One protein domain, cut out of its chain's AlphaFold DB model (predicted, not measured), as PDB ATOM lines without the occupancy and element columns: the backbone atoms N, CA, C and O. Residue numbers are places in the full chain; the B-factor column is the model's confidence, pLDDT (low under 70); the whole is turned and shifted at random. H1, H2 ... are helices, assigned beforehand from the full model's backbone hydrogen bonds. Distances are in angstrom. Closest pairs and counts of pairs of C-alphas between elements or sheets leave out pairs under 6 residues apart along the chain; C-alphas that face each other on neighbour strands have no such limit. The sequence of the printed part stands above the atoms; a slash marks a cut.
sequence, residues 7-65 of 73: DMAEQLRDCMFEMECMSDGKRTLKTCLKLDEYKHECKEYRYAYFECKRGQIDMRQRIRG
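AT A GLANCE: This is residues 7 to 65 of the 73 residues of an uncharacterized protein of Saprolegnia diclina (strain VS20) (UniProt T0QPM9). Two helices, the longest one H3 and the shorter H1, lie side by side and run opposite ways, while the short helix H2 packs loosely on H1 near the end where H1 finishes and H3 starts. At the other end H3 runs past H1, and residues 56 to 64, with the short helix H4 in them, stick out as a free tail. The printed part has 59 residues with four named helices, in the order H1, H2, H3, H4, and no named strand; its class is all helix. It is loose, with a radius of gyration of the C-alphas of 13.1 A, and its outline is a rod spanning 42 by 19 by 15 A.

IN THESE COORDINATES: The longest helix, H3, holds residues 43 to 57 and measures 21.5 A from C-alpha 43 at (171.526, 133.463, 102.815) to C-alpha 57 at (155.079, 131.452, 116.449). H1 holds residues 7 to 18 and measures 16.6 A; its first C-alpha, that of Asp 7, is at (159.744, 122.886, 101.618). H2, residues 29 to 32, measures 5.0 A. H4, residues 61 to 64, measures 4.8 A and ends with C-alpha 64 at (147.401, 137.987, 107.562).

HOW THE PARTS SIT: H3 touches H1, with 10 pairs of C-alphas within 8 A. Their closest C-alphas, those of Leu 12 and Tyr 45, are 5.0 A apart. The two run opposite ways at a shallow tilt of 28 degrees. H1 only just touches H2, with 3 pairs of C-alphas within 8 A, and does so with residues 13 to 16 alone; the closest C-alphas are those of Arg 13 and Leu 29, 6.5 A apart. H2 and H3 are apart. H3 and H4 are close but not clearly touching, their closest C-alphas, those of Gly 55 and Gln 61, being 6.0 A apart. H4 is apart from H1 and from H2. In H1 every O i to N i+4 pair is within hydrogen-bond range, in H3 10 of 11 are, and H2 and H4 are too short for such a pair.

THE WHOLE: The C-alphas farthest apart, those of Asp 24 and Ile 63, are 42.4 A from each other. Residues 56 to 64, of which 61 to 64 belong to H4, stand free; without them the body of 50 residues spans 38 by 19 by 15 A, with a radius of gyration of 10.6 A. The printed part has no cut. The link from H3 to H4 is tight, with 3 residues, and those from H1 to H2 and from H2 to H3 are short, with 10 residues each. The mean pLDDT of the printed part is 88.8, that of H4 is 79, and no printed residue is under 70.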
ATOM      1  N   ASP A   7     159.228 122.521 102.939       88.06
ATOM      2  CA  ASP A   7     159.744 122.886 101.618       88.06
ATOM      3  C   ASP A   7     160.911 123.887 101.732       88.06
ATOM      4  O   ASP A   7     161.949 123.723 101.099       88.06
ATOM      5  N   MET A   8     160.814 124.875 102.635       90.25
ATOM      6  CA  MET A   8     161.935 125.784 102.928       90.25
ATOM      7  C   MET A   8     163.110 125.071 103.608       90.25
ATOM      8  O   MET A   8     164.257 125.474 103.425       90.25
ATOM      9  N   ALA A   9     162.845 124.047 104.425       91.12
ATOM     10  CA  ALA A   9     163.898 123.245 105.041       91.12
ATOM     11  C   ALA A   9     164.624 122.380 104.005       91.12
ATOM     12  O   ALA A   9     165.840 122.245 104.098       91.12
ATOM     13  N   GLU A  10     163.895 121.818 103.041       92.69
ATOM     14  CA  GLU A  10     164.436 121.035 101.929       92.69
ATOM     15  C   GLU A  10     165.302 121.920 101.032       92.69
ATOM     16  O   GLU A  10     166.482 121.631 100.890       92.69
ATOM     17  N   GLN A  11     164.810 123.083 100.594       92.75
ATOM     18  CA  GLN A  11     165.618 124.031  99.810       92.75
ATOM     19  C   GLN A  11     166.899 124.470 100.537       92.75
ATOM     20  O   GLN A  11     167.978 124.544  99.952       92.75
ATOM     21  N   LEU A  12     166.805 124.741 101.844       93.50
ATOM     22  CA  LEU A  12     167.973 125.087 102.653       93.50
ATOM     23  C   LEU A  12     168.947 123.908 102.799       93.50
ATOM     24  O   LEU A  12     170.159 124.116 102.834       93.50
ATOM     25  N   ARG A  13     168.433 122.680 102.913       93.50
ATOM     26  CA  ARG A  13     169.245 121.462 102.961       93.50
ATOM     27  C   ARG A  13     169.971 121.251 101.635       93.50
ATOM     28  O   ARG A  13     171.162 120.965 101.673       93.50
ATOM     29  N   ASP A  14     169.280 121.407 100.515       93.88
ATOM     30  CA  ASP A  14     169.832 121.185  99.180       93.88
ATOM     31  C   ASP A  14     170.966 122.177  98.897       93.88
ATOM     32  O   ASP A  14     172.071 121.749  98.577       93.88
ATOM     33  N   CYS A  15     170.775 123.465  99.212       94.12
ATOM     34  CA  CYS A  15     171.856 124.457  99.149       94.12
ATOM     35  C   CYS A  15     173.076 124.059 100.008       94.12
ATOM     36  O   CYS A  15     174.222 124.183  99.590       94.12
ATOM     37  N   MET A  16     172.860 123.527 101.217       93.06
ATOM     38  CA  MET A  16     173.963 123.080 102.089       93.06
ATOM     39  C   MET A  16     174.652 121.800 101.597       93.06
ATOM     40  O   MET A  16     175.794 121.539 101.981       93.06
ATOM     41  N   PHE A  17     173.967 120.993 100.785       93.38
ATOM     42  CA  PHE A  17     174.552 119.852 100.087       93.38
ATOM     43  C   PHE A  17     175.410 120.303  98.905       93.38
ATOM     44  O   PHE A  17     176.524 119.805  98.766       93.38
ATOM     45  N   GLU A  18     174.928 121.260  98.109       92.94
ATOM     46  CA  GLU A  18     175.667 121.859  96.989       92.94
ATOM     47  C   GLU A  18     176.951 122.551  97.456       92.94
ATOM     48  O   GLU A  18     177.996 122.399  96.834       92.94
ATOM     49  N   MET A  19     176.909 123.219  98.612       90.81
ATOM     50  CA  MET A  19     178.086 123.829  99.243       90.81
ATOM     51  C   MET A  19     179.016 122.821  99.945       90.81
ATOM     52  O   MET A  19     179.881 123.210 100.726       90.81
ATOM     53  N   GLU A  20     178.811 121.520  99.736       91.62
ATOM     54  CA  GLU A  20     179.607 120.425 100.303       91.62
ATOM     55  C   GLU A  20     179.660 120.379 101.843       91.62
ATOM     56  O   GLU A  20     180.440 119.625 102.421       91.62
ATOM     57  N   CYS A  21     178.801 121.116 102.556       91.75
ATOM     58  CA  CYS A  21     178.802 121.058 104.018       91.75
ATOM     59  C   CYS A  21     178.264 119.722 104.539       91.75
ATOM     60  O   CYS A  21     178.711 119.227 105.571       91.75
ATOM     61  N   MET A  22     177.265 119.164 103.853       91.12
ATOM     62  CA  MET A  22     176.593 117.918 104.238       91.12
ATOM     63  C   MET A  22     176.950 116.730 103.335       91.12
ATOM     64  O   MET A  22     176.441 115.631 103.557       91.12
ATOM     65  N   SER A  23     177.804 116.935 102.326       89.38
ATOM     66  CA  SER A  23     178.136 115.925 101.311       89.38
ATOM     67  C   SER A  23     178.804 114.682 101.907       89.38
ATOM     68  O   SER A  23     178.570 113.571 101.439       89.38
ATOM     69  N   ASP A  24     179.574 114.849 102.985       87.12
ATOM     70  CA  ASP A  24     180.275 113.769 103.685       87.12
ATOM     71  C   ASP A  24     179.374 112.921 104.603       87.12
ATOM     72  O   ASP A  24     179.827 111.921 105.166       87.12
ATOM     73  N   GLY A  25     178.115 113.330 104.796       85.56
ATOM     74  CA  GLY A  25     177.154 112.681 105.687       85.56
ATOM     75  C   GLY A  25     177.499 112.750 107.180       85.56
ATOM     76  O   GLY A  25     176.775 112.180 107.997       85.56
ATOM     77  N   LYS A  26     178.576 113.441 107.576       89.25
ATOM     78  CA  LYS A  26     179.011 113.568 108.980       89.25
ATOM     79  C   LYS A  26     178.376 114.771 109.657       89.25
ATOM     80  O   LYS A  26     178.120 114.750 110.863       89.25
ATOM     81  N   ARG A  27     178.149 115.846 108.901       90.88
ATOM     82  CA  ARG A  27     177.577 117.090 109.420       90.88
ATOM     83  C   ARG A  27     176.070 117.120 109.197       90.88
ATOM     84  O   ARG A  27     175.557 116.853 108.117       90.88
ATOM     85  N   THR A  28     175.344 117.499 110.244       92.25
ATOM     86  CA  THR A  28     173.907 117.782 110.133       92.25
ATOM     87  C   THR A  28     173.685 119.210 109.643       92.25
ATOM     88  O   THR A  28     174.532 120.079 109.857       92.25
ATOM     89  N   LEU A  29     172.494 119.498 109.106       89.62
ATOM     90  CA  LEU A  29     172.100 120.858 108.719       89.62
ATOM     91  C   LEU A  29     172.300 121.867 109.863       89.62
ATOM     92  O   LEU A  29     172.779 122.979 109.660       89.62
ATOM     93  N   LYS A  30     172.005 121.455 111.102       90.81
ATOM     94  CA  LYS A  30     172.207 122.276 112.306       90.81
ATOM     95  C   LYS A  30     173.680 122.617 112.543       90.81
ATOM     96  O   LYS A  30     173.970 123.705 113.034       90.81
ATOM     97  N   THR A  31     174.591 121.698 112.234       92.50
ATOM     98  CA  THR A  31     176.036 121.939 112.307       92.50
ATOM     99  C   THR A  31     176.453 122.933 111.225       92.50
ATOM    100  O   THR A  31     177.079 123.936 111.548       92.50
ATOM    101  N   CYS A  32     176.013 122.723 109.983       92.00
ATOM    102  CA  CYS A  32     176.309 123.596 108.844       92.00
ATOM    103  C   CYS A  32     175.841 125.041 109.035       92.00
ATOM    104  O   CYS A  32     176.551 125.988 108.710       92.00
ATOM    105  N   LEU A  33     174.672 125.236 109.652       91.06
ATOM    106  CA  LEU A  33     174.135 126.572 109.915       91.06
ATOM    107  C   LEU A  33     174.992 127.412 110.871       91.06
ATOM    108  O   LEU A  33     174.910 128.641 110.818       91.06
ATOM    109  N   LYS A  34     175.800 126.773 111.726       91.12
ATOM    110  CA  LYS A  34     176.696 127.447 112.678       91.12
ATOM    111  C   LYS A  34     178.029 127.871 112.069       91.12
ATOM    112  O   LYS A  34     178.750 128.626 112.709       91.12
ATOM    113  N   LEU A  35     178.369 127.362 110.890       90.38
ATOM    114  CA  LEU A  35     179.627 127.667 110.224       90.38
ATOM    115  C   LEU A  35     179.464 128.970 109.435       90.38
ATOM    116  O   LEU A  35     178.523 129.112 108.645       90.38
ATOM    117  N   ASP A  36     180.366 129.923 109.674       87.56
ATOM    118  CA  ASP A  36     180.330 131.235 109.019       87.56
ATOM    119  C   ASP A  36     180.644 131.143 107.518       87.56
ATOM    120  O   ASP A  36     180.121 131.939 106.739       87.56
ATOM    121  N   GLU A  37     181.395 130.119 107.096       84.94
ATOM    122  CA  GLU A  37     181.740 129.860 105.689       84.94
ATOM    123  C   GLU A  37     180.498 129.693 104.787       84.94
ATOM    124  O   GLU A  37     180.481 130.176 103.663       84.94
ATOM    125  N   TYR A  38     179.397 129.134 105.313       83.69
ATOM    126  CA  TYR A  38     178.148 128.909 104.563       83.69
ATOM    127  C   TYR A  38     177.059 129.953 104.840       83.69
ATOM    128  O   TYR A  38     175.874 129.735 104.551       83.69
ATOM    129  N   LYS A  39     177.405 131.062 105.503       84.06
ATOM    130  CA  LYS A  39     176.434 132.084 105.924       84.06
ATOM    131  C   LYS A  39     175.951 132.950 104.766       84.06
ATOM    132  O   LYS A  39     174.795 133.375 104.783       84.06
ATOM    133  N   HIS A  40     176.822 133.203 103.795       87.38
ATOM    134  CA  HIS A  40     176.543 134.077 102.659       87.38
ATOM    135  C   HIS A  40     175.907 133.326 101.485       87.38
ATOM    136  O   HIS A  40     174.902 133.798 100.962       87.38
ATOM    137  N   GLU A  41     176.415 132.136 101.166       86.81
ATOM    138  CA  GLU A  41     175.992 131.329 100.011       86.81
ATOM    139  C   GLU A  41     174.512 130.922 100.086       86.81
ATOM    140  O   GLU A  41     173.734 131.179  99.177       86.81
ATOM    141  N   CYS A  42     174.058 130.414 101.237       91.12
ATOM    142  CA  CYS A  42     172.656 130.021 101.428       91.12
ATOM    143  C   CYS A  42     171.812 131.095 102.140       91.12
ATOM    144  O   CYS A  42     170.857 130.763 102.851       91.12
ATOM    145  N   LYS A  43     172.170 132.383 102.039       91.25
ATOM    146  CA  LYS A  43     171.526 133.463 102.815       91.25
ATOM    147  C   LYS A  43     170.021 133.565 102.558       91.25
ATOM    148  O   LYS A  43     169.259 133.755 103.509       91.25
ATOM    149  N   GLU A  44     169.592 133.427 101.308       91.06
ATOM    150  CA  GLU A  44     168.181 133.542 100.922       91.06
ATOM    151  C   GLU A  44     167.343 132.398 101.502       91.06
ATOM    152  O   GLU A  44     166.353 132.645 102.190       91.06
ATOM    153  N   TYR A  45     167.800 131.154 101.343       91.88
ATOM    154  CA  TYR A  45     167.142 129.978 101.919       91.88
ATOM    155  C   TYR A  45     167.139 130.001 103.453       91.88
ATOM    156  O   TYR A  45     166.135 129.657 104.084       91.88
ATOM    157  N   ARG A  46     168.229 130.472 104.083       91.69
ATOM    158  CA  ARG A  46     168.296 130.681 105.542       91.69
ATOM    159  C   ARG A  46     167.229 131.674 105.996       91.69
ATOM    160  O   ARG A  46     166.552 131.426 106.994       91.69
ATOM    161  N   TYR A  47     167.075 132.782 105.271       91.25
ATOM    162  CA  TYR A  47     166.072 133.797 105.571       91.25
ATOM    163  C   TYR A  47     164.647 133.268 105.368       91.25
ATOM    164  O   TYR A  47     163.816 133.426 106.258       91.25
ATOM    165  N   ALA A  48     164.374 132.561 104.269       90.12
ATOM    166  CA  ALA A  48     163.069 131.956 104.004       90.12
ATOM    167  C   ALA A  48     162.664 130.942 105.090       90.12
ATOM    168  O   ALA A  48     161.549 130.990 105.616       90.12
ATOM    169  N   TYR A  49     163.583 130.057 105.489       90.75
ATOM    170  CA  TYR A  49     163.344 129.104 106.574       90.75
ATOM    171  C   TYR A  49     163.122 129.808 107.921       90.75
ATOM    172  O   TYR A  49     162.203 129.451 108.666       90.75
ATOM    173  N   PHE A  50     163.914 130.843 108.218       90.94
ATOM    174  CA  PHE A  50     163.745 131.672 109.411       90.94
ATOM    175  C   PHE A  50     162.369 132.348 109.448       90.94
ATOM    176  O   PHE A  50     161.665 132.236 110.452       90.94
ATOM    177  N   GLU A  51     161.953 132.994 108.358       89.19
ATOM    178  CA  GLU A  51     160.648 133.651 108.247       89.19
ATOM    179  C   GLU A  51     159.503 132.655 108.418       89.19
ATOM    180  O   GLU A  51     158.548 132.938 109.145       89.19
ATOM    181  N   CYS A  52     159.625 131.455 107.846       88.81
ATOM    182  CA  CYS A  52     158.631 130.408 108.032       88.81
ATOM    183  C   CYS A  52     158.513 129.989 109.506       88.81
ATOM    184  O   CYS A  52     157.415 129.986 110.071       88.81
ATOM    185  N   LYS A  53     159.635 129.682 110.174       88.81
ATOM    186  CA  LYS A  53     159.639 129.292 111.597       88.81
ATOM    187  C   LYS A  53     159.147 130.419 112.501       88.81
ATOM    188  O   LYS A  53     158.398 130.156 113.442       88.81
ATOM    189  N   ARG A  54     159.509 131.666 112.196       88.88
ATOM    190  CA  ARG A  54     159.003 132.857 112.886       88.88
ATOM    191  C   ARG A  54     157.496 133.014 112.691       88.88
ATOM    192  O   ARG A  54     156.785 133.304 113.648       88.88
ATOM    193  N   GLY A  55     156.990 132.758 111.489       86.94
ATOM    194  CA  GLY A  55     155.561 132.812 111.195       86.94
ATOM    195  C   GLY A  55     154.736 131.759 111.939       86.94
ATOM    196  O   GLY A  55     153.581 132.020 112.263       86.94
ATOM    197  N   GLN A  56     155.322 130.604 112.279       85.06
ATOM    198  CA  GLN A  56     154.652 129.575 113.090       85.06
ATOM    199  C   GLN A  56     154.385 130.027 114.537       85.06
ATOM    200  O   GLN A  56     153.415 129.571 115.142       85.06
ATOM    201  N   ILE A  57     155.225 130.912 115.086       86.81
ATOM    202  CA  ILE A  57     155.079 131.452 116.449       86.81
ATOM    203  C   ILE A  57     154.392 132.828 116.475       86.81
ATOM    204  O   ILE A  57     153.824 133.213 117.497       86.81
ATOM    205  N   ASP A  58     154.411 133.568 115.362       86.44
ATOM    206  CA  ASP A  58     153.747 134.866 115.235       86.44
ATOM    207  C   ASP A  58     152.243 134.702 114.969       86.44
ATOM    208  O   ASP A  58     151.787 134.522 113.837       86.44
ATOM    209  N   MET A  59     151.446 134.846 116.030       83.94
ATOM    210  CA  MET A  59     149.984 134.748 115.969       83.94
ATOM    211  C   MET A  59     149.350 135.740 114.984       83.94
ATOM    212  O   MET A  59     148.265 135.470 114.471       83.94
ATOM    213  N   ARG A  60     150.020 136.857 114.653       85.06
ATOM    214  CA  ARG A  60     149.515 137.839 113.677       85.06
ATOM    215  C   ARG A  60     149.459 137.268 112.256       85.06
ATOM    216  O   ARG A  60     148.614 137.695 111.468       85.06
ATOM    217  N   GLN A  61     150.301 136.282 111.934       79.06
ATOM    218  CA  GLN A  61     150.300 135.605 110.629       79.06
ATOM    219  C   GLN A  61     149.088 134.683 110.447       79.06
ATOM    220  O   GLN A  61     148.738 134.365 109.316       79.06
ATOM    221  N   ARG A  62     148.397 134.296 111.533       76.06
ATOM    222  CA  ARG A  62     147.146 133.522 111.443       76.06
ATOM    223  C   ARG A  62     146.052 134.286 110.700       76.06
ATOM    224  O   ARG A  62     145.258 133.671 110.004       76.06
ATOM    225  N   ILE A  63     146.032 135.612 110.849       80.19
ATOM    226  CA  ILE A  63     145.042 136.496 110.218       80.19
ATOM    227  C   ILE A  63     145.544 136.972 108.852       80.19
ATOM    228  O   ILE A  63     144.790 136.997 107.887       80.19
ATOM    229  N   ARG A  64     146.822 137.363 108.766       80.19
ATOM    230  CA  ARG A  64     147.401 137.987 107.562       80.19
ATOM    231  C   ARG A  64     147.872 136.989 106.501       80.19
ATOM    232  O   ARG A  64     148.161 137.401 105.383       80.19
ATOM    233  N   GLY A  65     147.956 135.708 106.848       70.62
ATOM    234  CA  GLY A  65     148.581 134.687 106.019       70.62
ATOM    235  C   GLY A  65     150.115 134.731 106.091       70.62
ATOM    236  O   GLY A  65     150.698 135.741 106.487       70.62
TER     237      GLY A  65